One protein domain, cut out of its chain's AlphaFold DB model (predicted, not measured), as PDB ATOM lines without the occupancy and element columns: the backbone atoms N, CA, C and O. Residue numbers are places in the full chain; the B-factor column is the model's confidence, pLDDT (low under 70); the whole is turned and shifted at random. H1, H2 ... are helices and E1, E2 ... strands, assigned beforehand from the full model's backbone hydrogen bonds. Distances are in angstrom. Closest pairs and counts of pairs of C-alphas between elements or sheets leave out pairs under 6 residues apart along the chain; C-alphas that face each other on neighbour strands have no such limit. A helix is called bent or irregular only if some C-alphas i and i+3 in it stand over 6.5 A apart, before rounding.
ATOM      1  N   VAL A  11     165.525 200.085 140.798       97.06
ATOM      2  CA  VAL A  11     165.845 198.933 141.648       97.06
ATOM      3  C   VAL A  11     167.069 198.208 141.090       97.06
ATOM      4  O   VAL A  11     166.976 197.436 140.142       97.06
ATOM      5  N   ARG A  12     168.242 198.426 141.686       94.75
ATOM      6  CA  ARG A  12     169.519 197.935 141.130       94.75
ATOM      7  C   ARG A  12     169.669 196.415 141.057       94.75
ATOM      8  O   ARG A  12     170.361 195.930 140.173       94.75
ATOM      9  N   HIS A  13     169.043 195.665 141.964       94.44
ATOM     10  CA  HIS A  13     169.262 194.216 142.066       94.44
ATOM     11  C   HIS A  13     167.959 193.418 142.046       94.44
ATOM     12  O   HIS A  13     167.656 192.776 141.043       94.44
ATOM     13  N   VAL A  14     167.181 193.454 143.133       97.62
ATOM     14  CA  VAL A  14     165.995 192.602 143.303       97.62
ATOM     15  C   VAL A  14     164.768 193.450 143.608       97.62
ATOM     16  O   VAL A  14     164.756 194.185 144.593       97.62
ATOM     17  N   LEU A  15     163.725 193.307 142.793       98.00
ATOM     18  CA  LEU A  15     162.371 193.757 143.106       98.00
ATOM     19  C   LEU A  15     161.550 192.546 143.561       98.00
ATOM     20  O   LEU A  15     161.215 191.687 142.749       98.00
ATOM     21  N   ASN A  16     161.228 192.469 144.851       98.19
ATOM     22  CA  ASN A  16     160.417 191.384 145.398       98.19
ATOM     23  C   ASN A  16     158.978 191.844 145.644       98.19
ATOM     24  O   ASN A  16     158.759 192.842 146.330       98.19
ATOM     25  N   PHE A  17     158.007 191.087 145.139       98.12
ATOM     26  CA  PHE A  17     156.604 191.263 145.482       98.12
ATOM     27  C   PHE A  17     156.189 190.292 146.589       98.12
ATOM     28  O   PHE A  17     156.166 189.077 146.401       98.12
ATOM     29  N   GLU A  18     155.781 190.835 147.732       97.19
ATOM     30  CA  GLU A  18     155.126 190.054 148.788       97.19
ATOM     31  C   GLU A  18     153.607 190.134 148.649       97.19
ATOM     32  O   GLU A  18     152.935 189.105 148.581       97.19
ATOM     33  N   THR A  19     153.078 191.353 148.507       95.00
ATOM     34  CA  THR A  19     151.649 191.640 148.331       95.00
ATOM     35  C   THR A  19     151.432 192.864 147.447       95.00
ATOM     36  O   THR A  19     152.223 193.806 147.492       95.00
ATOM     37  N   GLY A  20     150.306 192.901 146.734       95.81
ATOM     38  CA  GLY A  20     149.866 194.086 146.000       95.81
ATOM     39  C   GLY A  20     150.621 194.332 144.696       95.81
ATOM     40  O   GLY A  20     151.416 193.515 144.239       95.81
ATOM     41  N   ARG A  21     150.325 195.475 144.074       97.69
ATOM     42  CA  ARG A  21     150.803 195.857 142.740       97.69
ATOM     43  C   ARG A  21     151.574 197.168 142.817       97.69
ATOM     44  O   ARG A  21     151.277 198.008 143.664       97.69
ATOM     45  N   LEU A  22     152.519 197.358 141.904       97.75
ATOM     46  CA  LEU A  22     153.268 198.604 141.768       97.75
ATOM     47  C   LEU A  22     152.725 199.395 140.576       97.75
ATOM     48  O   LEU A  22     152.916 198.983 139.437       97.75
ATOM     49  N   TYR A  23     152.047 200.513 140.827       97.44
ATOM     50  CA  TYR A  23     151.471 201.353 139.773       97.44
ATOM     51  C   TYR A  23     152.492 202.356 139.257       97.44
ATOM     52  O   TYR A  23     153.080 203.099 140.042       97.44
ATOM     53  N   LEU A  24     152.665 202.385 137.940       96.19
ATOM     54  CA  LEU A  24     153.563 203.320 137.278       96.19
ATOM     55  C   LEU A  24     152.947 204.713 137.122       96.19
ATOM     56  O   LEU A  24     153.656 205.697 137.298       96.19
ATOM     57  N   ASN A  25     151.643 204.828 136.845       93.38
ATOM     58  CA  ASN A  25     150.949 206.113 136.673       93.38
ATOM     59  C   ASN A  25     151.693 207.065 135.712       93.38
ATOM     60  O   ASN A  25     151.925 208.233 136.027       93.38
ATOM     61  N   GLY A  26     152.116 206.544 134.560       89.69
ATOM     62  CA  GLY A  26     152.904 207.287 133.570       89.69
ATOM     63  C   GLY A  26     154.425 207.324 133.774       89.69
ATOM     64  O   GLY A  26     155.130 207.703 132.843       89.69
ATOM     65  N   TRP A  27     154.935 206.892 134.927       92.69
ATOM     66  CA  TRP A  27     156.361 206.909 135.269       92.69
ATOM     67  C   TRP A  27     157.070 205.584 134.961       92.69
ATOM     68  O   TRP A  27     156.453 204.528 134.907       92.69
ATOM     69  N   ASN A  28     158.382 205.599 134.764       94.06
ATOM     70  CA  ASN A  28     159.151 204.394 134.452       94.06
ATOM     71  C   ASN A  28     159.609 203.614 135.702       94.06
ATOM     72  O   ASN A  28     159.669 204.118 136.816       94.06
ATOM     73  N   LEU A  29     159.957 202.346 135.524       96.44
ATOM     74  CA  LEU A  29     160.654 201.560 136.539       96.44
ATOM     75  C   LEU A  29     161.855 200.909 135.879       96.44
ATOM     76  O   LEU A  29     161.681 200.121 134.956       96.44
ATOM     77  N   LEU A  30     163.062 201.187 136.362       95.81
ATOM     78  CA  LEU A  30     164.262 200.470 135.938       95.81
ATOM     79  C   LEU A  30     164.618 199.397 136.961       95.81
ATOM     80  O   LEU A  30     164.750 199.689 138.146       95.81
ATOM     81  N   VAL A  31     164.833 198.163 136.508       97.12
ATOM     82  CA  VAL A  31     165.379 197.089 137.344       97.12
ATOM     83  C   VAL A  31     166.668 196.541 136.726       97.12
ATOM     84  O   VAL A  31     166.712 196.283 135.522       97.12
ATOM     85  N   GLY A  32     167.692 196.344 137.557       95.88
ATOM     86  CA  GLY A  32     169.034 195.907 137.154       95.88
ATOM     87  C   GLY A  32     170.058 197.045 137.116       95.88
ATOM     88  O   GLY A  32     169.694 198.219 137.035       95.88
ATOM     89  N   ASP A  33     171.339 196.695 137.205       94.69
ATOM     90  CA  ASP A  33     172.479 197.622 137.137       94.69
ATOM     91  C   ASP A  33     173.647 196.916 136.433       94.69
ATOM     92  O   ASP A  33     174.439 196.201 137.045       94.69
ATOM     93  N   GLY A  34     173.695 197.022 135.102       91.81
ATOM     94  CA  GLY A  34     174.627 196.273 134.254       91.81
ATOM     95  C   GLY A  34     174.184 194.844 133.898       91.81
ATOM     96  O   GLY A  34     174.865 194.173 133.110       91.81
ATOM     97  N   ASP A  35     173.033 194.402 134.400       93.25
ATOM     98  CA  ASP A  35     172.353 193.138 134.099       93.25
ATOM     99  C   ASP A  35     170.829 193.345 134.018       93.25
ATOM    100  O   ASP A  35     170.335 194.470 134.086       93.25
ATOM    101  N   ALA A  36     170.052 192.283 133.815       92.06
ATOM    102  CA  ALA A  36     168.599 192.405 133.785       92.06
ATOM    103  C   ALA A  36     167.990 192.703 135.169       92.06
ATOM    104  O   ALA A  36     166.846 193.132 135.217       92.06
ATOM    105  N   GLY A  37     168.697 192.474 136.280       94.69
ATOM    106  CA  GLY A  37     168.164 192.403 137.643       94.69
ATOM    107  C   GLY A  37     167.283 191.170 137.871       94.69
ATOM    108  O   GLY A  37     167.075 190.352 136.977       94.69
ATOM    109  N   LEU A  38     166.666 191.047 139.046       94.75
ATOM    110  CA  LEU A  38     165.703 189.989 139.378       94.75
ATOM    111  C   LEU A  38     164.363 190.596 139.801       94.75
ATOM    112  O   LEU A  38     164.328 191.594 140.517       94.75
ATOM    113  N   ILE A  39     163.263 189.980 139.367       97.38
ATOM    114  CA  ILE A  39     161.925 190.264 139.897       97.38
ATOM    115  C   ILE A  39     161.379 188.961 140.462       97.38
ATOM    116  O   ILE A  39     161.322 187.956 139.754       97.38
ATOM    117  N   THR A  40     161.007 188.967 141.736       96.88
ATOM    118  CA  THR A  40     160.591 187.768 142.473       96.88
ATOM    119  C   THR A  40     159.197 187.941 143.066       96.88
ATOM    120  O   THR A  40     158.716 189.061 143.226       96.88
ATOM    121  N   GLY A  41     158.518 186.828 143.356       96.50
ATOM    122  CA  GLY A  41     157.207 186.835 144.017       96.50
ATOM    123  C   GLY A  41     156.036 187.360 143.175       96.50
ATOM    124  O   GLY A  41     154.950 187.551 143.709       96.50
ATOM    125  N   TYR A  42     156.227 187.589 141.875       98.00
ATOM    126  CA  TYR A  42     155.174 188.085 140.989       98.00
ATOM    127  C   TYR A  42     154.184 186.988 140.559       98.00
ATOM    128  O   TYR A  42     154.560 185.828 140.378       98.00
ATOM    129  N   ASP A  43     152.925 187.365 140.344       96.88
ATOM    130  CA  ASP A  43     151.840 186.537 139.796       96.88
ATOM    131  C   ASP A  43     150.680 187.428 139.304       96.88
ATOM    132  O   ASP A  43     150.843 188.639 139.168       96.88
ATOM    133  N   ASN A  44     149.491 186.861 139.068       96.44
ATOM    134  CA  ASN A  44     148.305 187.609 138.639       96.44
ATOM    135  C   ASN A  44     147.661 188.504 139.718       96.44
ATOM    136  O   ASN A  44     146.637 189.133 139.460       96.44
ATOM    137  N   GLN A  45     148.236 188.580 140.917       97.12
ATOM    138  CA  GLN A  45     147.857 189.512 141.985       97.12
ATOM    139  C   GLN A  45     148.995 190.475 142.350       97.12
ATOM    140  O   GLN A  45     148.761 191.473 143.037       97.12
ATOM    141  N   ARG A  46     150.216 190.182 141.888       97.94
ATOM    142  CA  ARG A  46     151.460 190.850 142.265       97.94
ATOM    143  C   ARG A  46     152.303 191.181 141.041       97.94
ATOM    144  O   ARG A  46     153.045 190.339 140.544       97.94
ATOM    145  N   TYR A  47     152.164 192.398 140.530       98.62
ATOM    146  CA  TYR A  47     152.814 192.820 139.289       98.62
ATOM    147  C   TYR A  47     152.883 194.345 139.166       98.62
ATOM    148  O   TYR A  47     152.330 195.087 139.983       98.62
ATOM    149  N   VAL A  48     153.582 194.811 138.132       98.75
ATOM    150  CA  VAL A  48     153.699 196.226 137.769       98.75
ATOM    151  C   VAL A  48     152.515 196.634 136.885       98.75
ATOM    152  O   VAL A  48     152.250 195.995 135.871       98.75
ATOM    153  N   VAL A  49     151.798 197.698 137.234       98.62
ATOM    154  CA  VAL A  49     150.663 198.208 136.452       98.62
ATOM    155  C   VAL A  49     151.121 199.358 135.557       98.62
ATOM    156  O   VAL A  49     151.639 200.353 136.060       98.62
ATOM    157  N   THR A  50     150.919 199.221 134.244       98.00
ATOM    158  CA  THR A  50     151.402 200.142 133.197       98.00
ATOM    159  C   THR A  50     150.311 201.031 132.589       98.00
ATOM    160  O   THR A  50     150.529 201.631 131.533       98.00
ATOM    161  N   ASP A  51     149.159 201.110 133.258       96.00
ATOM    162  CA  ASP A  51     147.946 201.832 132.857       96.00
ATOM    163  C   ASP A  51     147.220 201.244 131.630       96.00
ATOM    164  O   ASP A  51     147.750 200.439 130.865       96.00
ATOM    165  N   THR A  52     145.957 201.637 131.449       96.62
ATOM    166  CA  THR A  52     145.079 201.120 130.385       96.62
ATOM    167  C   THR A  52     145.222 201.865 129.058       96.62
ATOM    168  O   THR A  52     144.846 201.324 128.019       96.62
ATOM    169  N   GLY A  53     145.743 203.095 129.077       95.44
ATOM    170  CA  GLY A  53     145.839 203.970 127.908       95.44
ATOM    171  C   GLY A  53     147.098 203.761 127.065       95.44
ATOM    172  O   GLY A  53     148.121 203.262 127.532       95.44
ATOM    173  N   VAL A  54     147.052 204.232 125.814       93.00
ATOM    174  CA  VAL A  54     148.164 204.125 124.847       93.00
ATOM    175  C   VAL A  54     149.430 204.887 125.267       93.00
ATOM    176  O   VAL A  54     150.521 204.561 124.811       93.00
ATOM    177  N   ILE A  55     149.328 205.843 126.197       90.00
ATOM    178  CA  ILE A  55     150.455 206.569 126.813       90.00
ATOM    179  C   ILE A  55     150.602 206.118 128.269       90.00
ATOM    180  O   ILE A  55     149.599 205.930 128.953       90.00
ATOM    181  N   GLY A  56     151.838 205.931 128.728       90.81
ATOM    182  CA  GLY A  56     152.148 205.475 130.078       90.81
ATOM    183  C   GLY A  56     153.598 205.011 130.213       90.81
ATOM    184  O   GLY A  56     154.340 204.974 129.229       90.81
ATOM    185  N   GLY A  57     153.984 204.662 131.439       93.00
ATOM    186  CA  GLY A  57     155.349 204.276 131.784       93.00
ATOM    187  C   GLY A  57     155.715 202.843 131.398       93.00
ATOM    188  O   GLY A  57     154.844 202.008 131.132       93.00
ATOM    189  N   LEU A  58     157.019 202.554 131.374       95.50
ATOM    190  CA  LEU A  58     157.573 201.241 131.047       95.50
ATOM    191  C   LEU A  58     158.294 200.606 132.238       95.50
ATOM    192  O   LEU A  58     159.003 201.272 132.994       95.50
ATOM    193  N   LEU A  59     158.197 199.277 132.323       97.88
ATOM    194  CA  LEU A  59     159.137 198.463 133.085       97.88
ATOM    195  C   LEU A  59     160.370 198.199 132.219       97.88
ATOM    196  O   LEU A  59     160.315 197.424 131.264       97.88
ATOM    197  N   TYR A  60     161.485 198.823 132.574       96.19
ATOM    198  CA  TYR A  60     162.796 198.594 131.995       96.19
ATOM    199  C   TYR A  60     163.589 197.542 132.757       96.19
ATOM    200  O   TYR A  60     163.590 197.466 133.986       96.19
ATOM    201  N   ARG A  61     164.345 196.772 131.985       95.62
ATOM    202  CA  ARG A  61     165.342 195.820 132.456       95.62
ATOM    203  C   ARG A  61     166.678 196.226 131.848       95.62
ATOM    204  O   ARG A  61     166.763 196.358 130.624       95.62
ATOM    205  N   ASP A  62     167.672 196.511 132.687       91.69
ATOM    206  CA  ASP A  62     168.815 197.348 132.294       91.69
ATOM    207  C   ASP A  62     169.697 196.740 131.194       91.69
ATOM    208  O   ASP A  62     169.955 197.397 130.186       91.69
ATOM    209  N   ARG A  63     170.141 195.487 131.338       93.12
ATOM    210  CA  ARG A  63     170.985 194.838 130.324       93.12
ATOM    211  C   ARG A  63     170.702 193.351 130.174       93.12
ATOM    212  O   ARG A  63     171.364 192.522 130.795       93.12
ATOM    213  N   LEU A  64     169.775 193.032 129.278       93.38
ATOM    214  CA  LEU A  64     169.488 191.659 128.870       93.38
ATOM    215  C   LEU A  64     170.602 191.119 127.975       93.38
ATOM    216  O   LEU A  64     171.172 191.851 127.161       93.38
ATOM    217  N   ARG A  65     170.878 189.821 128.100       93.38
ATOM    218  CA  ARG A  65     171.871 189.059 127.335       93.38
ATOM    219  C   ARG A  65     171.267 187.725 126.878       93.38
ATOM    220  O   ARG A  65     170.350 187.225 127.526       93.38
ATOM    221  N   PRO A  66     171.814 187.075 125.836       91.00
ATOM    222  CA  PRO A  66     171.328 185.763 125.402       91.00
ATOM    223  C   PRO A  66     171.481 184.665 126.470       91.00
ATOM    224  O   PRO A  66     170.776 183.663 126.444       91.00
ATOM    225  N   THR A  67     172.382 184.861 127.440       88.12
ATOM    226  CA  THR A  67     172.592 183.953 128.578       88.12
ATOM    227  C   THR A  67     171.505 184.033 129.649       88.12
ATOM    228  O   THR A  67     171.405 183.119 130.462       88.12
ATOM    229  N   ASP A  68     170.682 185.086 129.662       76.31
ATOM    230  CA  ASP A  68     169.694 185.333 130.725       76.31
ATOM    231  C   ASP A  68     168.423 184.473 130.575       76.31
ATOM    232  O   ASP A  68     167.495 184.576 131.376       76.31
ATOM    233  N   SER A  69     168.381 183.585 129.571       76.44
ATOM    234  CA  SER A  69     167.220 182.749 129.244       76.44
ATOM    235  C   SER A  69     165.958 183.601 129.002       76.44
ATOM    236  O   SER A  69     166.022 184.592 128.275       76.44
ATOM    237  N   ALA A  70     164.798 183.209 129.542       82.62
ATOM    238  CA  ALA A  70     163.560 183.979 129.438       82.62
ATOM    239  C   ALA A  70     163.455 184.998 130.579       82.62
ATOM    240  O   ALA A  70     163.221 184.635 131.732       82.62
ATOM    241  N   VAL A  71     163.582 186.282 130.250       90.50
ATOM    242  CA  VAL A  71     163.447 187.380 131.211       90.50
ATOM    243  C   VAL A  71     161.998 187.847 131.244       90.50
ATOM    244  O   VAL A  71     161.483 188.372 130.257       90.50
ATOM    245  N   ALA A  72     161.340 187.653 132.385       94.00
ATOM    246  CA  ALA A  72     159.948 188.037 132.584       94.00
ATOM    247  C   ALA A  72     159.783 189.542 132.853       94.00
ATOM    248  O   ALA A  72     160.538 190.155 133.611       94.00
ATOM    249  N   PHE A  73     158.723 190.099 132.276       98.50
ATOM    250  CA  PHE A  73     158.172 191.421 132.529       98.50
ATOM    251  C   PHE A  73     156.785 191.218 133.153       98.50
ATOM    252  O   PHE A  73     155.807 191.044 132.421       98.50
ATOM    253  N   PRO A  74     156.676 191.167 134.494       98.25
ATOM    254  CA  PRO A  74     155.401 190.987 135.176       98.25
ATOM    255  C   PRO A  74     154.611 192.294 135.153       98.25
ATOM    256  O   PRO A  74     154.663 193.080 136.099       98.25
ATOM    257  N   ILE A  75     153.907 192.524 134.048       98.81
ATOM    258  CA  ILE A  75     153.144 193.743 133.775       98.81
ATOM    259  C   ILE A  75     151.649 193.454 133.577       98.81
ATOM    260  O   ILE A  75     151.251 192.336 133.251       98.81
ATOM    261  N   GLY A  76     150.817 194.475 133.765       98.56
ATOM    262  CA  GLY A  76     149.376 194.436 133.519       98.56
ATOM    263  C   GLY A  76     148.785 195.840 133.384       98.56
ATOM    264  O   GLY A  76     149.456 196.827 133.677       98.56
ATOM    265  N   THR A  77     147.539 195.949 132.929       98.12
ATOM    266  CA  THR A  77     146.921 197.252 132.602       98.12
ATOM    267  C   THR A  77     146.234 197.914 133.791       98.12
ATOM    268  O   THR A  77     146.171 199.137 133.876       98.12
ATOM    269  N   ASP A  78     145.724 197.113 134.722       97.19
ATOM    270  CA  ASP A  78     144.982 197.549 135.908       97.19
ATOM    271  C   ASP A  78     145.012 196.445 136.978       97.19
ATOM    272  O   ASP A  78     145.804 195.512 136.873       97.19
ATOM    273  N   ALA A  79     144.173 196.539 138.016       96.00
ATOM    274  CA  ALA A  79     144.129 195.583 139.124       96.00
ATOM    275  C   ALA A  79     143.623 194.174 138.747       96.00
ATOM    276  O   ALA A  79     143.838 193.234 139.505       96.00
ATOM    277  N   TYR A  80     142.954 194.011 137.612       94.44
ATOM    278  CA  TYR A  80     142.262 192.775 137.237       94.44
ATOM    279  C   TYR A  80     142.757 192.186 135.922       94.44
ATOM    280  O   TYR A  80     142.197 191.203 135.452       94.44
ATOM    281  N   SER A  81     143.788 192.782 135.330       96.38
ATOM    282  CA  SER A  81     144.310 192.386 134.033       96.38
ATOM    283  C   SER A  81     145.818 192.187 134.096       96.38
ATOM    284  O   SER A  81     146.597 193.098 133.789       96.38
ATOM    285  N   TYR A  82     146.225 190.970 134.444       98.19
ATOM    286  CA  TYR A  82     147.617 190.551 134.366       98.19
ATOM    287  C   TYR A  82     147.941 190.036 132.961       98.19
ATOM    288  O   TYR A  82     147.392 189.028 132.519       98.19
ATOM    289  N   ALA A  83     148.842 190.726 132.264       98.38
ATOM    290  CA  ALA A  83     149.167 190.455 130.867       98.38
ATOM    291  C   ALA A  83     150.690 190.536 130.646       98.38
ATOM    292  O   ALA A  83     151.179 191.437 129.955       98.38
ATOM    293  N   PRO A  84     151.480 189.664 131.298       98.50
ATOM    294  CA  PRO A  84     152.926 189.785 131.301       98.50
ATOM    295  C   PRO A  84     153.532 189.310 129.978       98.50
ATOM    296  O   PRO A  84     152.893 188.646 129.159       98.50
ATOM    297  N   ALA A  85     154.813 189.610 129.806       97.44
ATOM    298  CA  ALA A  85     155.608 189.100 128.701       97.44
ATOM    299  C   ALA A  85     156.894 188.449 129.213       97.44
ATOM    300  O   ALA A  85     157.344 188.731 130.322       97.44
ATOM    301  N   ALA A  86     157.514 187.601 128.399       92.31
ATOM    302  CA  ALA A  86     158.881 187.151 128.619       92.31
ATOM    303  C   ALA A  86     159.690 187.283 127.330       92.31
ATOM    304  O   ALA A  86     159.247 186.855 126.265       92.31
ATOM    305  N   VAL A  87     160.880 187.870 127.435       92.88
ATOM    306  CA  VAL A  87     161.780 188.104 126.301       92.88
ATOM    307  C   VAL A  87     162.996 187.202 126.429       92.88
ATOM    308  O   VAL A  87     163.609 187.112 127.490       92.88
ATOM    309  N   MET A  88     163.349 186.542 125.331       90.06
ATOM    310  CA  MET A  88     164.542 185.709 125.205       90.06
ATOM    311  C   MET A  88     165.413 186.295 124.101       90.06
ATOM    312  O   MET A  88     165.039 186.224 122.930       90.06
ATOM    313  N   LEU A  89     166.560 186.877 124.450       89.06
ATOM    314  CA  LEU A  89     167.502 187.353 123.440       89.06
ATOM    315  C   LEU A  89     168.206 186.172 122.766       89.06
ATOM    316  O   LEU A  89     168.674 185.253 123.432       89.06
ATOM    317  N   THR A  90     168.313 186.219 121.444       90.31
ATOM    318  CA  THR A  90     169.080 185.259 120.641       90.31
ATOM    319  C   THR A  90     170.387 185.864 120.133       90.31
ATOM    320  O   THR A  90     171.358 185.135 119.946       90.31
ATOM    321  N   ALA A  91     170.452 187.191 119.969       93.12
ATOM    322  CA  ALA A  91     171.678 187.915 119.644       93.12
ATOM    323  C   ALA A  91     171.645 189.363 120.163       93.12
ATOM    324  O   ALA A  91     170.590 189.999 120.218       93.12
ATOM    325  N   GLY A  92     172.827 189.896 120.487       91.88
ATOM    326  CA  GLY A  92     172.995 191.238 121.050       91.88
ATOM    327  C   GLY A  92     172.728 191.304 122.558       91.88
ATOM    328  O   GLY A  92     172.336 190.323 123.183       91.88
ATOM    329  N   SER A  93     172.970 192.470 123.155       92.88
ATOM    330  CA  SER A  93     172.644 192.755 124.557       92.88
ATOM    331  C   SER A  93     172.208 194.204 124.696       92.88
ATOM    332  O   SER A  93     172.808 195.063 124.047       92.88
ATOM    333  N   GLY A  94     171.241 194.494 125.557       91.31
ATOM    334  CA  GLY A  94     170.763 195.863 125.715       91.31
ATOM    335  C   GLY A  94     169.630 196.015 126.717       91.31
ATOM    336  O   GLY A  94     169.122 195.031 127.258       91.31
ATOM    337  N   ARG A  95     169.248 197.272 126.945       92.12
ATOM    338  CA  ARG A  95     168.100 197.628 127.776       92.12
ATOM    339  C   ARG A  95     166.814 197.399 127.002       92.12
ATOM    340  O   ARG A  95     166.677 197.908 125.889       92.12
ATOM    341  N   ILE A  96     165.869 196.700 127.623       93.62
ATOM    342  CA  ILE A  96     164.524 196.496 127.080       93.62
ATOM    343  C   ILE A  96     163.506 197.067 128.058       93.62
ATOM    344  O   ILE A  96     163.537 196.755 129.247       93.62
ATOM    345  N   GLY A  97     162.624 197.918 127.547       94.75
ATOM    346  CA  GLY A  97     161.435 198.407 128.228       94.75
ATOM    347  C   GLY A  97     160.201 197.725 127.672       94.75
ATOM    348  O   GLY A  97     160.076 197.575 126.458       94.75
ATOM    349  N   MET A  98     159.277 197.336 128.546       97.12
ATOM    350  CA  MET A  98     157.972 196.845 128.121       97.12
ATOM    351  C   MET A  98     156.839 197.500 128.892       97.12
ATOM    352  O   MET A  98     156.956 197.805 130.081       97.12
ATOM    353  N   ARG A  99     155.714 197.648 128.202       97.62
ATOM    354  CA  ARG A  99     154.415 197.925 128.807       97.62
ATOM    355  C   ARG A  99     153.293 197.240 128.044       97.62
ATOM    356  O   ARG A  99     153.495 196.775 126.924       97.62
ATOM    357  N   VAL A 100     152.116 197.200 128.652       98.56
ATOM    358  CA  VAL A 100     150.886 196.691 128.044       98.56
ATOM    359  C   VAL A 100     149.763 197.698 128.271       98.56
ATOM    360  O   VAL A 100     149.722 198.352 129.311       98.56
ATOM    361  N   PHE A 101     148.876 197.854 127.295       98.19
ATOM    362  CA  PHE A 101     147.692 198.709 127.393       98.19
ATOM    363  C   PHE A 101     146.476 198.021 126.757       98.19
ATOM    364  O   PHE A 101     146.609 196.977 126.112       98.19
ATOM    365  N   ASN A 102     145.283 198.576 126.986       97.69
ATOM    366  CA  ASN A 102     144.032 197.995 126.504       97.69
ATOM    367  C   ASN A 102     143.804 198.283 125.024       97.69
ATOM    368  O   ASN A 102     144.168 199.343 124.522       97.69
ATOM    369  N   HIS A 103     143.072 197.370 124.396       95.25
ATOM    370  CA  HIS A 103     142.654 197.420 123.002       95.25
ATOM    371  C   HIS A 103     143.778 197.180 121.996       95.25
ATOM    372  O   HIS A 103     144.964 197.423 122.242       95.25
ATOM    373  N   VAL A 104     143.368 196.707 120.826       94.81
ATOM    374  CA  VAL A 104     144.194 196.654 119.624       94.81
ATOM    375  C   VAL A 104     143.664 197.686 118.653       94.81
ATOM    376  O   VAL A 104     142.520 197.612 118.226       94.81
ATOM    377  N   TYR A 105     144.478 198.670 118.301       88.56
ATOM    378  CA  TYR A 105     144.083 199.711 117.357       88.56
ATOM    379  C   TYR A 105     144.556 199.371 115.943       88.56
ATOM    380  O   TYR A 105     145.626 198.782 115.779       88.56
ATOM    381  N   ALA A 106     143.805 199.779 114.917       80.12
ATOM    382  CA  ALA A 106     144.138 199.514 113.516       80.12
ATOM    383  C   ALA A 106     145.560 199.977 113.151       80.12
ATOM    384  O   ALA A 106     146.288 199.239 112.490       80.12
ATOM    385  N   HIS A 107     145.988 201.135 113.671       83.44
ATOM    386  CA  HIS A 107     147.339 201.667 113.478       83.44
ATOM    387  C   HIS A 107     148.109 201.774 114.799       83.44
ATOM    388  O   HIS A 107     148.533 202.864 115.198       83.44
ATOM    389  N   ALA A 108     148.268 200.633 115.478       88.38
ATOM    390  CA  ALA A 108     148.964 200.419 116.755       88.38
ATOM    391  C   ALA A 108     148.397 201.162 117.980       88.38
ATOM    392  O   ALA A 108     148.133 200.539 119.004       88.38
ATOM    393  N   ILE A 109     148.205 202.478 117.888       91.00
ATOM    394  CA  ILE A 109     147.789 203.361 118.991       91.00
ATOM    395  C   ILE A 109     146.629 204.294 118.623       91.00
ATOM    396  O   ILE A 109     146.268 205.165 119.413       91.00
ATOM    397  N   ARG A 110     146.093 204.192 117.404       85.88
ATOM    398  CA  ARG A 110     145.060 205.103 116.893       85.88
ATOM    399  C   ARG A 110     144.135 204.439 115.877       85.88
ATOM    400  O   ARG A 110     144.421 203.353 115.375       85.88
ATOM    401  N   ASP A 111     143.088 205.177 115.528       79.31
ATOM    402  CA  ASP A 111     141.995 204.782 114.639       79.31
ATOM    403  C   ASP A 111     141.078 203.730 115.278       79.31
ATOM    404  O   ASP A 111     140.886 203.740 116.496       79.31
ATOM    405  N   SER A 112     140.423 202.888 114.476       80.44
ATOM    406  CA  SER A 112     139.418 201.951 114.979       80.44
ATOM    407  C   SER A 112     140.020 200.875 115.883       80.44
ATOM    408  O   SER A 112     141.151 200.427 115.694       80.44
ATOM    409  N   ILE A 113     139.230 200.443 116.865       85.88
ATOM    410  CA  ILE A 113     139.561 199.316 117.738       85.88
ATOM    411  C   ILE A 113     139.209 198.006 117.022       85.88
ATOM    412  O   ILE A 113     138.098 197.846 116.515       85.88
ATOM    413  N   ASN A 114     140.146 197.065 117.021       79.75
ATOM    414  CA  ASN A 114     140.043 195.722 116.470       79.75
ATOM    415  C   ASN A 114     140.173 194.658 117.573       79.75
ATOM    416  O   ASN A 114     141.090 193.845 117.596       79.75
ATOM    417  N   ASP A 115     139.216 194.663 118.493       83.69
ATOM    418  CA  ASP A 115     139.186 193.758 119.648       83.69
ATOM    419  C   ASP A 115     138.388 192.474 119.399       83.69
ATOM    420  O   ASP A 115     138.221 191.654 120.299       83.69
ATOM    421  N   LEU A 116     137.821 192.308 118.202       77.00
ATOM    422  CA  LEU A 116     136.978 191.155 117.891       77.00
ATOM    423  C   LEU A 116     137.809 189.875 117.786       77.00
ATOM    424  O   LEU A 116     137.452 188.857 118.384       77.00
ATOM    425  N   ASP A 117     138.908 189.972 117.042       77.81
ATOM    426  CA  ASP A 117     139.730 188.850 116.579       77.81
ATOM    427  C   ASP A 117     141.062 188.734 117.338       77.81
ATOM    428  O   ASP A 117     141.860 187.824 117.097       77.81
ATOM    429  N   TYR A 118     141.297 189.671 118.256       91.12
ATOM    430  CA  TYR A 118     142.502 189.792 119.057       91.12
ATOM    431  C   TYR A 118     142.213 189.535 120.533       91.12
ATOM    432  O   TYR A 118     141.079 189.628 121.002       91.12
ATOM    433  N   VAL A 119     143.269 189.282 121.293       94.69
ATOM    434  CA  VAL A 119     143.280 189.625 122.715       94.69
ATOM    435  C   VAL A 119     143.258 191.149 122.820       94.69
ATOM    436  O   VAL A 119     144.021 191.818 122.131       94.69
ATOM    437  N   LYS A 120     142.424 191.711 123.697       95.88
ATOM    438  CA  LYS A 120     142.200 193.156 123.902       95.88
ATOM    439  C   LYS A 120     143.376 193.849 124.604       95.88
ATOM    440  O   LYS A 120     143.187 194.663 125.512       95.88
ATOM    441  N   LYS A 121     144.597 193.484 124.215       97.69
ATOM    442  CA  LYS A 121     145.871 193.928 124.768       97.69
ATOM    443  C   LYS A 121     146.851 194.208 123.644       97.69
ATOM    444  O   LYS A 121     146.998 193.416 122.712       97.69
ATOM    445  N   THR A 122     147.579 195.302 123.803       98.19
ATOM    446  CA  THR A 122     148.741 195.615 122.982       98.19
ATOM    447  C   THR A 122     149.959 195.743 123.881       98.19
ATOM    448  O   THR A 122     149.980 196.551 124.811       98.19
ATOM    449  N   TRP A 123     150.984 194.946 123.598       98.50
ATOM    450  CA  TRP A 123     152.293 195.046 124.223       98.50
ATOM    451  C   TRP A 123     153.154 195.999 123.416       98.50
ATOM    452  O   TRP A 123     153.272 195.877 122.199       98.50
ATOM    453  N   TYR A 124     153.787 196.931 124.108       97.12
ATOM    454  CA  TYR A 124     154.789 197.813 123.542       97.12
ATOM    455  C   TYR A 124     156.153 197.413 124.086       97.12
ATOM    456  O   TYR A 124     156.363 197.411 125.300       97.12
ATOM    457  N   LEU A 125     157.066 197.066 123.183       95.19
ATOM    458  CA  LEU A 125     158.459 196.771 123.485       95.19
ATOM    459  C   LEU A 125     159.328 197.892 122.932       95.19
ATOM    460  O   LEU A 125     159.257 198.208 121.748       95.19
ATOM    461  N   GLN A 126     160.195 198.447 123.764       91.19
ATOM    462  CA  GLN A 126     161.183 199.439 123.370       91.19
ATOM    463  C   GLN A 126     162.582 198.938 123.713       91.19
ATOM    464  O   GLN A 126     162.807 198.369 124.778       91.19
ATOM    465  N   SER A 127     163.538 199.182 122.824       87.62
ATOM    466  CA  SER A 127     164.955 198.926 123.080       87.62
ATOM    467  C   SER A 127     165.762 200.192 122.834       87.62
ATOM    468  O   SER A 127     165.529 200.899 121.854       87.62
ATOM    469  N   SER A 128     166.743 200.458 123.698       75.88
ATOM    470  CA  SER A 128     167.761 201.489 123.444       75.88
ATOM    471  C   SER A 128     168.899 200.984 122.548       75.88
ATOM    472  O   SER A 128     169.747 201.761 122.122       75.88
ATOM    473  N   SER A 129     168.932 199.676 122.271       77.94
ATOM    474  CA  SER A 129     169.938 199.020 121.436       77.94
ATOM    475  C   SER A 129     169.312 198.549 120.112       77.94
ATOM    476  O   SER A 129     168.366 197.748 120.137       77.94
ATOM    477  N   PRO A 130     169.794 199.034 118.954       73.25
ATOM    478  CA  PRO A 130     169.315 198.584 117.651       73.25
ATOM    479  C   PRO A 130     169.763 197.146 117.356       73.25
ATOM    480  O   PRO A 130     170.848 196.739 117.770       73.25
ATOM    481  N   GLY A 131     168.961 196.393 116.597       81.94
ATOM    482  CA  GLY A 131     169.368 195.094 116.049       81.94
ATOM    483  C   GLY A 131     169.473 193.953 117.064       81.94
ATOM    484  O   GLY A 131     170.157 192.967 116.793       81.94
ATOM    485  N   LEU A 132     168.814 194.060 118.223       90.56
ATOM    486  CA  LEU A 132     168.669 192.922 119.130       90.56
ATOM    487  C   LEU A 132     167.778 191.879 118.463       90.56
ATOM    488  O   LEU A 132     166.671 192.213 118.043       90.56
ATOM    489  N   GLN A 133     168.232 190.628 118.408       93.75
ATOM    490  CA  GLN A 133     167.401 189.514 117.955       93.75
ATOM    491  C   GLN A 133     166.786 188.820 119.161       93.75
ATOM    492  O   GLN A 133     167.478 188.584 120.158       93.75
ATOM    493  N   TYR A 134     165.495 188.509 119.091       91.88
ATOM    494  CA  TYR A 134     164.769 187.975 120.231       91.88
ATOM    495  C   TYR A 134     163.571 187.104 119.850       91.88
ATOM    496  O   TYR A 134     163.005 187.187 118.759       91.88
ATOM    497  N   ASN A 135     163.164 186.281 120.810       88.06
ATOM    498  CA  ASN A 135     161.873 185.612 120.852       88.06
ATOM    499  C   ASN A 135     161.053 186.216 121.997       88.06
ATOM    500  O   ASN A 135     161.616 186.670 122.998       88.06
ATOM    501  N   VAL A 136     159.729 186.189 121.880       93.50
ATOM    502  CA  VAL A 136     158.823 186.745 122.888       93.50
ATOM    503  C   VAL A 136     157.681 185.786 123.195       93.50
ATOM    504  O   VAL A 136     157.100 185.185 122.293       93.50
ATOM    505  N   LEU A 137     157.370 185.654 124.481       89.44
ATOM    506  CA  LEU A 137     156.143 185.052 124.989       89.44
ATOM    507  C   LEU A 137     155.234 186.167 125.492       89.44
ATOM    508  O   LEU A 137     155.668 186.972 126.315       89.44
ATOM    509  N   LEU A 138     153.991 186.192 125.028       98.06
ATOM    510  CA  LEU A 138     152.957 187.096 125.527       98.06
ATOM    511  C   LEU A 138     151.889 186.262 126.216       98.06
ATOM    512  O   LEU A 138     151.416 185.292 125.626       98.06
ATOM    513  N   GLN A 139     151.545 186.612 127.453       97.69
ATOM    514  CA  GLN A 139     150.517 185.923 128.223       97.69
ATOM    515  C   GLN A 139     149.317 186.831 128.447       97.69
ATOM    516  O   GLN A 139     149.473 187.982 128.843       97.69
ATOM    517  N   HIS A 140     148.123 186.276 128.284       97.44
ATOM    518  CA  HIS A 140     146.855 186.940 128.555       97.44
ATOM    519  C   HIS A 140     145.923 186.046 129.372       97.44
ATOM    520  O   HIS A 140     146.111 184.831 129.462       97.44
ATOM    521  N   GLN A 141     144.908 186.660 129.972       96.38
ATOM    522  CA  GLN A 141     143.809 185.965 130.637       96.38
ATOM    523  C   GLN A 141     142.602 185.846 129.703       96.38
ATOM    524  O   GLN A 141     142.374 186.695 128.845       96.38
ATOM    525  N   GLU A 142     141.790 184.815 129.908       95.31
ATOM    526  CA  GLU A 142     140.591 184.528 129.113       95.31
ATOM    527  C   GLU A 142     139.608 185.708 129.047       95.31
ATOM    528  O   GLU A 142     138.997 185.951 128.011       95.31
ATOM    529  N   ALA A 143     139.501 186.492 130.123       95.12
ATOM    530  CA  ALA A 143     138.637 187.673 130.175       95.12
ATOM    531  C   ALA A 143     139.057 188.794 129.202       95.12
ATOM    532  O   ALA A 143     138.229 189.628 128.830       95.12
ATOM    533  N   ASP A 144     140.322 188.804 128.774       96.00
ATOM    534  CA  ASP A 144     140.850 189.785 127.824       96.00
ATOM    535  C   ASP A 144     140.688 189.337 126.371       96.00
ATOM    536  O   ASP A 144     141.080 190.057 125.458       96.00
ATOM    537  N   GLU A 145     140.129 188.159 126.115       95.19
ATOM    538  CA  GLU A 145     139.959 187.665 124.757       95.19
ATOM    539  C   GLU A 145     138.813 188.383 124.034       95.19
ATOM    540  O   GLU A 145     137.748 188.697 124.585       95.19
ATOM    541  N   GLY A 146     139.042 188.664 122.754       89.19
ATOM    542  CA  GLY A 146     137.997 189.082 121.841       89.19
ATOM    543  C   GLY A 146     136.910 188.014 121.716       89.19
ATOM    544  O   GLY A 146     137.200 186.818 121.801       89.19
ATOM    545  N   PRO A 147     135.650 188.403 121.463       82.81
ATOM    546  CA  PRO A 147     134.535 187.464 121.344       82.81
ATOM    547  C   PRO A 147     134.740 186.382 120.271       82.81
ATOM    548  O   PRO A 147     134.131 185.319 120.365       82.81
ATOM    549  N   ARG A 148     135.578 186.622 119.251       75.38
ATOM    550  CA  ARG A 148     135.925 185.611 118.239       75.38
ATOM    551  C   ARG A 148     137.236 184.893 118.530       75.38
ATOM    552  O   ARG A 148     137.458 183.836 117.958       75.38
ATOM    553  N   PHE A 149     138.076 185.413 119.420       87.31
ATOM    554  CA  PHE A 149     139.367 184.818 119.748       87.31
ATOM    555  C   PHE A 149     139.211 183.476 120.480       87.31
ATOM    556  O   PHE A 149     139.825 182.483 120.091       87.31
ATOM    557  N   SER A 150     138.352 183.415 121.507       82.00
ATOM    558  CA  SER A 150     138.269 182.270 122.432       82.00
ATOM    559  C   SER A 150     137.945 180.932 121.764       82.00
ATOM    560  O   SER A 150     138.387 179.884 122.229       82.00
ATOM    561  N   ALA A 151     137.200 180.952 120.657       80.50
ATOM    562  CA  ALA A 151     136.840 179.747 119.912       80.50
ATOM    563  C   ALA A 151     137.992 179.173 119.064       80.50
ATOM    564  O   ALA A 151     137.881 178.041 118.604       80.50
ATOM    565  N   TYR A 152     139.076 179.930 118.855       79.69
ATOM    566  CA  TYR A 152     140.161 179.577 117.928       79.69
ATOM    567  C   TYR A 152     141.555 179.805 118.524       79.69
ATOM    568  O   TYR A 152     142.515 180.103 117.803       79.69
ATOM    569  N   ARG A 153     141.682 179.663 119.852       80.50
ATOM    570  CA  ARG A 153     142.967 179.792 120.568       80.50
ATOM    571  C   ARG A 153     144.045 178.867 120.004       80.50
ATOM    572  O   ARG A 153     145.219 179.219 120.002       80.50
ATOM    573  N   ASP A 154     143.661 177.700 119.509       71.81
ATOM    574  CA  ASP A 154     144.529 176.698 118.883       71.81
ATOM    575  C   ASP A 154     145.146 177.141 117.546       71.81
ATOM    576  O   ASP A 154     146.088 176.516 117.072       71.81
ATOM    577  N   SER A 155     144.656 178.230 116.955       75.00
ATOM    578  CA  SER A 155     145.210 178.860 115.751       75.00
ATOM    579  C   SER A 155     145.852 180.220 116.034       75.00
ATOM    580  O   SER A 155     146.201 180.958 115.109       75.00
ATOM    581  N   SER A 156     145.981 180.582 117.313       88.75
ATOM    582  CA  SER A 156     146.454 181.905 117.705       88.75
ATOM    583  C   SER A 156     147.963 182.076 117.529       88.75
ATOM    584  O   SER A 156     148.737 181.114 117.589       88.75
ATOM    585  N   TYR A 157     148.383 183.317 117.300       91.50
ATOM    586  CA  TYR A 157     149.772 183.711 117.079       91.50
ATOM    587  C   TYR A 157     150.013 185.143 117.581       91.50
ATOM    588  O   TYR A 157     149.071 185.919 117.746       91.50
ATOM    589  N   VAL A 158     151.278 185.512 117.813       94.69
ATOM    590  CA  VAL A 158     151.643 186.904 118.136       94.69
ATOM    591  C   VAL A 158     151.782 187.705 116.843       94.69
ATOM    592  O   VAL A 158     152.658 187.420 116.027       94.69
ATOM    593  N   SER A 159     150.956 188.725 116.660       94.50
ATOM    594  CA  SER A 159     151.056 189.687 115.563       94.50
ATOM    595  C   SER A 159     151.966 190.858 115.940       94.50
ATOM    596  O   SER A 159     152.010 191.278 117.096       94.50
ATOM    597  N   LEU A 160     152.696 191.378 114.959       94.69
ATOM    598  CA  LEU A 160     153.578 192.534 115.042       94.69
ATOM    599  C   LEU A 160     153.038 193.602 114.096       94.69
ATOM    600  O   LEU A 160     152.753 193.328 112.931       94.69
ATOM    601  N   TYR A 161     152.929 194.831 114.583       92.06
ATOM    602  CA  TYR A 161     152.547 195.953 113.740       92.06
ATOM    603  C   TYR A 161     153.704 196.373 112.822       92.06
ATOM    604  O   TYR A 161     154.797 196.693 113.293       92.06
ATOM    605  N   ASP A 162     153.445 196.411 111.515       87.56
ATOM    606  CA  ASP A 162     154.348 196.933 110.493       87.56
ATOM    607  C   ASP A 162     154.024 198.421 110.248       87.56
ATOM    608  O   ASP A 162     153.019 198.740 109.603       87.56
ATOM    609  N   PRO A 163     154.857 199.362 110.734       82.62
ATOM    610  CA  PRO A 163     154.596 200.790 110.582       82.62
ATOM    611  C   PRO A 163     154.784 201.292 109.148       82.62
ATOM    612  O   PRO A 163     154.297 202.374 108.830       82.62
ATOM    613  N   VAL A 164     155.481 200.538 108.290       81.31
ATOM    614  CA  VAL A 164     155.680 200.891 106.879       81.31
ATOM    615  C   VAL A 164     154.430 200.545 106.080       81.31
ATOM    616  O   VAL A 164     153.989 201.341 105.256       81.31
ATOM    617  N   LYS A 165     153.840 199.374 106.341       78.88
ATOM    618  CA  LYS A 165     152.589 198.945 105.695       78.88
ATOM    619  C   LYS A 165     151.336 199.493 106.371       78.88
ATOM    620  O   LYS A 165     150.272 199.460 105.765       78.88
ATOM    621  N   GLY A 166     151.452 199.974 107.607       80.69
ATOM    622  CA  GLY A 166     150.323 200.477 108.383       80.69
ATOM    623  C   GLY A 166     149.360 199.376 108.829       80.69
ATOM    624  O   GLY A 166     148.164 199.618 108.911       80.69
ATOM    625  N   GLN A 167     149.849 198.158 109.075       84.56
ATOM    626  CA  GLN A 167     148.988 197.019 109.405       84.56
ATOM    627  C   GLN A 167     149.668 196.026 110.346       84.56
ATOM    628  O   GLN A 167     150.892 195.916 110.390       84.56
ATOM    629  N   TRP A 168     148.850 195.267 111.064       91.19
ATOM    630  CA  TRP A 168     149.264 194.103 111.842       91.19
ATOM    631  C   TRP A 168     149.606 192.929 110.920       91.19
ATOM    632  O   TRP A 168     148.885 192.658 109.961       91.19
ATOM    633  N   ASP A 169     150.718 192.246 111.182       90.25
ATOM    634  CA  ASP A 169     151.162 191.121 110.362       90.25
ATOM    635  C   ASP A 169     150.523 189.776 110.755       90.25
ATOM    636  O   ASP A 169     149.829 189.634 111.771       90.25
ATOM    637  N   ILE A 170     150.768 188.764 109.920       87.81
ATOM    638  CA  ILE A 170     150.328 187.385 110.142       87.81
ATOM    639  C   ILE A 170     151.559 186.489 110.264       87.81
ATOM    640  O   ILE A 170     152.229 186.212 109.267       87.81
ATOM    641  N   ASP A 171     151.838 185.987 111.468       85.06
ATOM    642  CA  ASP A 171     152.889 184.992 111.682       85.06
ATOM    643  C   ASP A 171     152.316 183.571 111.624       85.06
ATOM    644  O   ASP A 171     151.922 182.976 112.627       85.06
ATOM    645  N   ARG A 172     152.321 182.996 110.420       78.69
ATOM    646  CA  ARG A 172     151.898 181.607 110.200       78.69
ATOM    647  C   ARG A 172     152.859 180.577 110.800       78.69
ATOM    648  O   ARG A 172     152.457 179.437 111.010       78.69
ATOM    649  N   SER A 173     154.116 180.942 111.056       72.31
ATOM    650  CA  SER A 173     155.144 179.993 111.512       72.31
ATOM    651  C   SER A 173     155.004 179.625 112.993       72.31
ATOM    652  O   SER A 173     155.395 178.526 113.407       72.31
ATOM    653  N   SER A 174     154.408 180.526 113.776       66.62
ATOM    654  CA  SER A 174     154.174 180.349 115.212       66.62
ATOM    655  C   SER A 174     152.712 180.062 115.567       66.62
ATOM    656  O   SER A 174     152.400 179.878 116.744       66.62
ATOM    657  N   ALA A 175     151.815 180.006 114.579       67.94
ATOM    658  CA  ALA A 175     150.399 179.756 114.810       67.94
ATOM    659  C   ALA A 175     150.147 178.402 115.487       67.94
ATOM    660  O   ALA A 175     150.746 177.385 115.134       67.94
ATOM    661  N   GLY A 176     149.274 178.416 116.495       53.72
ATOM    662  CA  GLY A 176     148.916 177.244 117.293       53.72
ATOM    663  C   GLY A 176     149.954 176.805 118.321       53.72
ATOM    664  O   GLY A 176     149.742 175.825 119.035       53.72
ATOM    665  N   ARG A 177     151.048 177.560 118.487       62.06
ATOM    666  CA  ARG A 177     151.974 177.410 119.621       62.06
ATOM    667  C   ARG A 177     151.410 178.097 120.866       62.06
ATOM    668  O   ARG A 177     151.949 179.099 121.339       62.06
ATOM    669  N   LEU A 178     150.299 177.550 121.347       69.88
ATOM    670  CA  LEU A 178     149.583 177.978 122.543       69.88
ATOM    671  C   LEU A 178     150.049 177.163 123.752       69.88
ATOM    672  O   LEU A 178     150.048 175.932 123.723       69.88
ATOM    673  N   TYR A 179     150.376 177.846 124.843       74.25
ATOM    674  CA  TYR A 179     150.733 177.220 126.114       74.25
ATOM    675  C   TYR A 179     149.805 177.712 127.227       74.25
ATOM    676  O   TYR A 179     149.198 178.778 127.124       74.25
ATOM    677  N   GLY A 180     149.700 176.946 128.315       75.62
ATOM    678  CA  GLY A 180     149.059 177.449 129.532       75.62
ATOM    679  C   GLY A 180     149.884 178.586 130.139       75.62
ATOM    680  O   GLY A 180     151.110 178.542 130.086       75.62
ATOM    681  N   GLY A 181     149.222 179.585 130.720       80.56
ATOM    682  CA  GLY A 181     149.891 180.731 131.326       80.56
ATOM    683  C   GLY A 181     150.789 180.308 132.488       80.56
ATOM    684  O   GLY A 181     150.319 179.729 133.468       80.56
ATOM    685  N   GLN A 182     152.087 180.562 132.349       83.50
ATOM    686  CA  GLN A 182     153.135 180.181 133.301       83.50
ATOM    687  C   GLN A 182     154.134 181.311 133.567       83.50
ATOM    688  O   GLN A 182     155.120 181.111 134.278       83.50
ATOM    689  N   ILE A 183     153.896 182.512 133.033       87.19
ATOM    690  CA  ILE A 183     154.669 183.704 133.376       87.19
ATOM    691  C   ILE A 183     154.189 184.181 134.753       87.19
ATOM    692  O   ILE A 183     153.436 185.136 134.884       87.19
ATOM    693  N   ALA A 184     154.605 183.446 135.777       86.12
ATOM    694  CA  ALA A 184     154.464 183.714 137.200       86.12
ATOM    695  C   ALA A 184     155.773 183.283 137.876       86.12
ATOM    696  O   ALA A 184     156.517 182.456 137.332       86.12
ATOM    697  N   TYR A 185     156.087 183.830 139.047       87.00
ATOM    698  CA  TYR A 185     157.320 183.469 139.732       87.00
ATOM    699  C   TYR A 185     157.341 181.968 140.058       87.00
ATOM    700  O   TYR A 185     156.361 181.406 140.542       87.00
ATOM    701  N   GLY A 186     158.458 181.304 139.751       79.31
ATOM    702  CA  GLY A 186     158.592 179.850 139.889       79.31
ATOM    703  C   GLY A 186     157.883 179.023 138.806       79.31
ATOM    704  O   GLY A 186     157.840 177.803 138.928       79.31
ATOM    705  N   GLY A 187     157.331 179.645 137.755       73.75
ATOM    706  CA  GLY A 187     156.687 178.929 136.645       73.75
ATOM    707  C   GLY A 187     155.338 178.304 137.007       73.75
ATOM    708  O   GLY A 187     154.907 177.331 136.382       73.75
ATOM    709  N   ILE A 188     154.680 178.831 138.044       82.62
ATOM    710  CA  ILE A 188     153.378 178.342 138.500       82.62
ATOM    711  C   ILE A 188     152.348 178.546 137.388       82.62
ATOM    712  O   ILE A 188     152.230 179.627 136.812       82.62
ATOM    713  N   ARG A 189     151.580 177.495 137.096       84.38
ATOM    714  CA  ARG A 189     150.506 177.555 136.107       84.38
ATOM    715  C   ARG A 189     149.328 178.361 136.650       84.38
ATOM    716  O   ARG A 189     148.792 178.043 137.709       84.38
ATOM    717  N   LEU A 190     148.895 179.353 135.883       91.06
ATOM    718  CA  LEU A 190     147.732 180.181 136.171       91.06
ATOM    719  C   LEU A 190     146.522 179.663 135.382       91.06
ATOM    720  O   LEU A 190     146.542 179.583 134.152       91.06
ATOM    721  N   THR A 191     145.457 179.284 136.086       95.50
ATOM    722  CA  THR A 191     144.201 178.842 135.457       95.50
ATOM    723  C   THR A 191     143.553 179.992 134.686       95.50
ATOM    724  O   THR A 191     143.581 181.134 135.140       95.50
ATOM    725  N   GLY A 192     142.983 179.705 133.512       94.88
ATOM    726  CA  GLY A 192     142.348 180.721 132.660       94.88
ATOM    727  C   GLY A 192     143.330 181.702 132.013       94.88
ATOM    728  O   GLY A 192     142.908 182.747 131.531       94.88
ATOM    729  N   HIS A 193     144.631 181.394 132.029       95.56
ATOM    730  CA  HIS A 193     145.658 182.171 131.343       95.56
ATOM    731  C   HIS A 193     146.290 181.327 130.240       95.56
ATOM    732  O   HIS A 193     146.479 180.114 130.391       95.56
ATOM    733  N   TYR A 194     146.662 181.989 129.154       93.19
ATOM    734  CA  TYR A 194     147.268 181.382 127.978       93.19
ATOM    735  C   TYR A 194     148.441 182.231 127.513       93.19
ATOM    736  O   TYR A 194     148.501 183.420 127.817       93.19
ATOM    737  N   MET A 195     149.385 181.628 126.799       89.75
ATOM    738  CA  MET A 195     150.515 182.366 126.254       89.75
ATOM    739  C   MET A 195     150.927 181.887 124.868       89.75
ATOM    740  O   MET A 195     150.892 180.691 124.567       89.75
ATOM    741  N   ASN A 196     151.355 182.841 124.046       90.81
ATOM    742  CA  ASN A 196     151.757 182.638 122.662       90.81
ATOM    743  C   ASN A 196     153.230 182.989 122.488       90.81
ATOM    744  O   ASN A 196     153.689 184.035 122.949       90.81
ATOM    745  N   LEU A 197     153.961 182.112 121.803       82.69
ATOM    746  CA  LEU A 197     155.359 182.328 121.443       82.69
ATOM    747  C   LEU A 197     155.447 182.904 120.034       82.69
ATOM    748  O   LEU A 197     154.816 182.379 119.122       82.69
ATOM    749  N   ARG A 198     156.320 183.888 119.838       91.00
ATOM    750  CA  ARG A 198     156.836 184.253 118.517       91.00
ATOM    751  C   ARG A 198     158.348 184.344 118.528       91.00
ATOM    752  O   ARG A 198     158.952 184.759 119.517       91.00
ATOM    753  N   GLN A 199     158.952 183.911 117.429       85.69
ATOM    754  CA  GLN A 199     160.397 183.769 117.302       85.69
ATOM    755  C   GLN A 199     160.957 184.592 116.144       85.69
ATOM    756  O   GLN A 199     160.229 184.957 115.225       85.69
ATOM    757  N   GLY A 200     162.265 184.849 116.187       88.88
ATOM    758  CA  GLY A 200     162.994 185.469 115.077       88.88
ATOM    759  C   GLY A 200     162.669 186.947 114.865       88.88
ATOM    760  O   GLY A 200     162.732 187.436 113.740       88.88
ATOM    761  N   LEU A 201     162.303 187.659 115.932       92.81
ATOM    762  CA  LEU A 201     162.092 189.101 115.886       92.81
ATOM    763  C   LEU A 201     163.428 189.841 115.976       92.81
ATOM    764  O   LEU A 201     164.392 189.351 116.564       92.81
ATOM    765  N   SER A 202     163.466 191.046 115.415       91.56
ATOM    766  CA  SER A 202     164.589 191.972 115.549       91.56
ATOM    767  C   SER A 202     164.073 193.348 115.932       91.56
ATOM    768  O   SER A 202     163.083 193.809 115.360       91.56
ATOM    769  N   THR A 203     164.750 194.029 116.855       87.31
ATOM    770  CA  THR A 203     164.470 195.443 117.125       87.31
ATOM    771  C   THR A 203     164.947 196.289 115.945       87.31
ATOM    772  O   THR A 203     166.030 196.063 115.392       87.31
ATOM    773  N   SER A 204     164.131 197.251 115.519       69.81
ATOM    774  CA  SER A 204     164.503 198.210 114.478       69.81
ATOM    775  C   SER A 204     165.456 199.267 115.034       69.81
ATOM    776  O   SER A 204     165.408 199.603 116.219       69.81
ATOM    777  N   ALA A 205     166.331 199.810 114.182       56.84
ATOM    778  CA  ALA A 205     167.179 200.922 114.591       56.84
ATOM    779  C   ALA A 205     166.327 202.165 114.906       56.84
ATOM    780  O   ALA A 205     165.402 202.455 114.144       56.84
ATOM    781  N   PRO A 206     166.608 202.903 115.997       52.31
ATOM    782  CA  PRO A 206     165.910 204.151 116.266       52.31
ATOM    783  C   PRO A 206     166.189 205.141 115.129       52.31
ATOM    784  O   PRO A 206     167.336 205.329 114.720       52.31
ATOM    785  N   ASN A 207     165.135 205.754 114.590       49.75
ATOM    786  CA  ASN A 207     165.258 206.775 113.551       49.75
ATOM    787  C   ASN A 207     166.070 207.974 114.097       49.75
ATOM    788  O   ASN A 207     165.679 208.524 115.130       49.75
ATOM    789  N   PRO A 208     167.145 208.436 113.424       43.94
ATOM    790  CA  PRO A 208     167.964 209.562 113.890       43.94
ATOM    791  C   PRO A 208     167.185 210.864 114.144       43.94
ATOM    792  O   PRO A 208     167.629 211.693 114.932       43.94
ATOM    793  N   GLY A 209     166.024 211.047 113.501       47.28
ATOM    794  CA  GLY A 209     165.140 212.205 113.698       47.28
ATOM    795  C   GLY A 209     164.107 212.062 114.824       47.28
ATOM    796  O   GLY A 209     163.403 213.024 115.118       47.28
ATOM    797  N   ASN A 210     163.979 210.882 115.442       45.28
ATOM    798  CA  ASN A 210     163.077 210.648 116.568       45.28
ATOM    799  C   ASN A 210     163.599 209.493 117.456       45.28
ATOM    800  O   ASN A 210     163.351 208.328 117.144       45.28
ATOM    801  N   PRO A 211     164.263 209.776 118.590       40.12
ATOM    802  CA  PRO A 211     164.839 208.751 119.470       40.12
ATOM    803  C   PRO A 211     163.804 207.835 120.158       40.12
ATOM    804  O   PRO A 211     164.189 206.839 120.766       40.12
ATOM    805  N   THR A 212     162.496 208.103 120.020       43.16
ATOM    806  CA  THR A 212     161.409 207.184 120.433       43.16
ATOM    807  C   THR A 212     161.002 206.177 119.340       43.16
ATOM    808  O   THR A 212     160.232 205.251 119.593       43.16
ATOM    809  N   ALA A 213     161.551 206.291 118.125       48.59
ATOM    810  CA  ALA A 213     161.172 205.510 116.942       48.59
ATOM    811  C   ALA A 213     161.787 204.092 116.859       48.59
ATOM    812  O   ALA A 213     162.029 203.587 115.767       48.59
ATOM    813  N   GLY A 214     162.046 203.444 117.997       61.38
ATOM    814  CA  GLY A 214     162.544 202.059 118.073       61.38
ATOM    815  C   GLY A 214     161.548 201.062 118.676       61.38
ATOM    816  O   GLY A 214     161.904 199.909 118.909       61.38
ATOM    817  N   GLY A 215     160.332 201.515 118.991       84.56
ATOM    818  CA  GLY A 215     159.322 200.700 119.655       84.56
ATOM    819  C   GLY A 215     158.557 199.777 118.707       84.56
ATOM    820  O   GLY A 215     158.225 200.159 117.587       84.56
ATOM    821  N   GLN A 216     158.249 198.576 119.180       92.62
ATOM    822  CA  GLN A 216     157.481 197.557 118.475       92.62
ATOM    823  C   GLN A 216     156.169 197.311 119.215       92.62
ATOM    824  O   GLN A 216     156.161 197.162 120.437       92.62
ATOM    825  N   TYR A 217     155.068 197.266 118.468       95.69
ATOM    826  CA  TYR A 217     153.747 196.952 119.001       95.69
ATOM    827  C   TYR A 217     153.397 195.519 118.633       95.69
ATOM    828  O   TYR A 217     153.452 195.148 117.460       95.69
ATOM    829  N   LEU A 218     153.060 194.724 119.640       97.44
ATOM    830  CA  LEU A 218     152.691 193.326 119.502       97.44
ATOM    831  C   LEU A 218     151.300 193.097 120.088       97.44
ATOM    832  O   LEU A 218     150.921 193.719 121.078       97.44
ATOM    833  N   SER A 219     150.556 192.168 119.508       96.88
ATOM    834  CA  SER A 219     149.301 191.671 120.068       96.88
ATOM    835  C   SER A 219     149.145 190.188 119.738       96.88
ATOM    836  O   SER A 219     150.013 189.599 119.098       96.88
ATOM    837  N   VAL A 220     148.065 189.554 120.182       95.25
ATOM    838  CA  VAL A 220     147.774 188.145 119.904       95.25
ATOM    839  C   VAL A 220     146.480 188.066 119.105       95.25
ATOM    840  O   VAL A 220     145.466 188.619 119.522       95.25
ATOM    841  N   SER A 221     146.520 187.387 117.960       91.69
ATOM    842  CA  SER A 221     145.392 187.234 117.031       91.69
ATOM    843  C   SER A 221     145.204 185.770 116.628       91.69
ATOM    844  O   SER A 221     145.961 184.905 117.068       91.69
ATOM    845  N   THR A 222     144.202 185.479 115.797       86.00
ATOM    846  CA  THR A 222     143.888 184.135 115.276       86.00
ATOM    847  C   THR A 222     143.904 184.114 113.747       86.00
ATOM    848  O   THR A 222     143.447 185.055 113.097       86.00
ATOM    849  N   LEU A 223     144.403 183.023 113.150       71.38
ATOM    850  CA  LEU A 223     144.556 182.909 111.687       71.38
ATOM    851  C   LEU A 223     143.234 182.998 110.908       71.38
ATOM    852  O   LEU A 223     143.209 183.448 109.764       71.38
TER     853      LEU A 223
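AT A GLANCE: This is residues 11 to 223 of the 412 residues of the protein "T9SS type A sorting domain-containing protein" of Thermoflavifilum sp (UniProt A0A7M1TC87). Two strongly twisted sheets face each other as a sandwich, the six strands E2, E4, E8, E9, E14, E11 over the five strands E5, E7, E10, E13, E12. The small strand pair E1 and E3 lies by the edge strands E2 and E5, and the short helix H1 lies at the opposite end, by E12 and E14. The printed part has 213 residues with fourteen named strands and one named helix, H1, which comes between E10 and E11; it is mostly strand, with 87 residues in named elements, under half. The larger sheet is mixed and the smaller antiparallel. The whole is compact, with a radius of gyration of the C-alphas of 15.7 A, and rounded, spanning 42 by 42 by 31 A.

HOW THE PARTS SIT: In the larger sheet E2, residues 29 to 31, is parallel to E4, residues 59 to 64, with N 60 and O 29 2.7 A apart. E4 is antiparallel to E8, residues 94 to 102, with N 61 and O 96 at 2.9 A. E8 and E9, residues 121 to 127, form a hairpin, N 97 and O 126 at 2.8 A. E14, residues 216 to 222, is staggered, pairing with E9 at N 123 and O 218, 2.8 A, and with E11, residues 156 to 162, at N 159 and O 219, 2.8 A. In the other sheet E5, residues 71 to 73, pairs with E7, residues 85 to 91, at N 73 and O 85, 2.8 A; E7 with E10, residues 133 to 141, at N 135 and O 88, 2.8 A; E10 with E13, residues 193 to 202, at N 136 and O 198, 2.9 A. E12, residues 178 to 180, and E13 form a hairpin, N 179 and O 195 at 2.9 A. The facing parts of the sheets are 9.0 A centre to centre, their strands at 31 degrees. E1, residues 14 to 16, is parallel to E3, residues 38 to 40, N 15 and O 38 at 2.9 A. E6, residues 75 to 78, pairs with no named strand. H1, residues 150 to 155, only grazes both sheets; it is irregular, C-alphas 151 and 154 being 8.3 A apart, with 0 of 2 O i to N i+4 and 1 of 3 O i to N i+3 pairs within hydrogen-bond range.

IN THESE COORDINATES: E1 begins at C-alpha 14, (165.995, 192.602, 143.303), and E14 ends at C-alpha 222, (143.888, 184.135, 115.276). E10 is 27.0 A long, E8 26.8 A and E13 26.5 A; E13 bends by 62 degrees at residue 199.

THE WHOLE: The C-alphas of Thr 191 and Gly 209 are farthest apart, 45.0 A. The printed part has no cut. Long links include E3 to E4 and E8 to E9, 18 residues each. Residues 174 to 178 and 204 to 214 have pLDDT under 70.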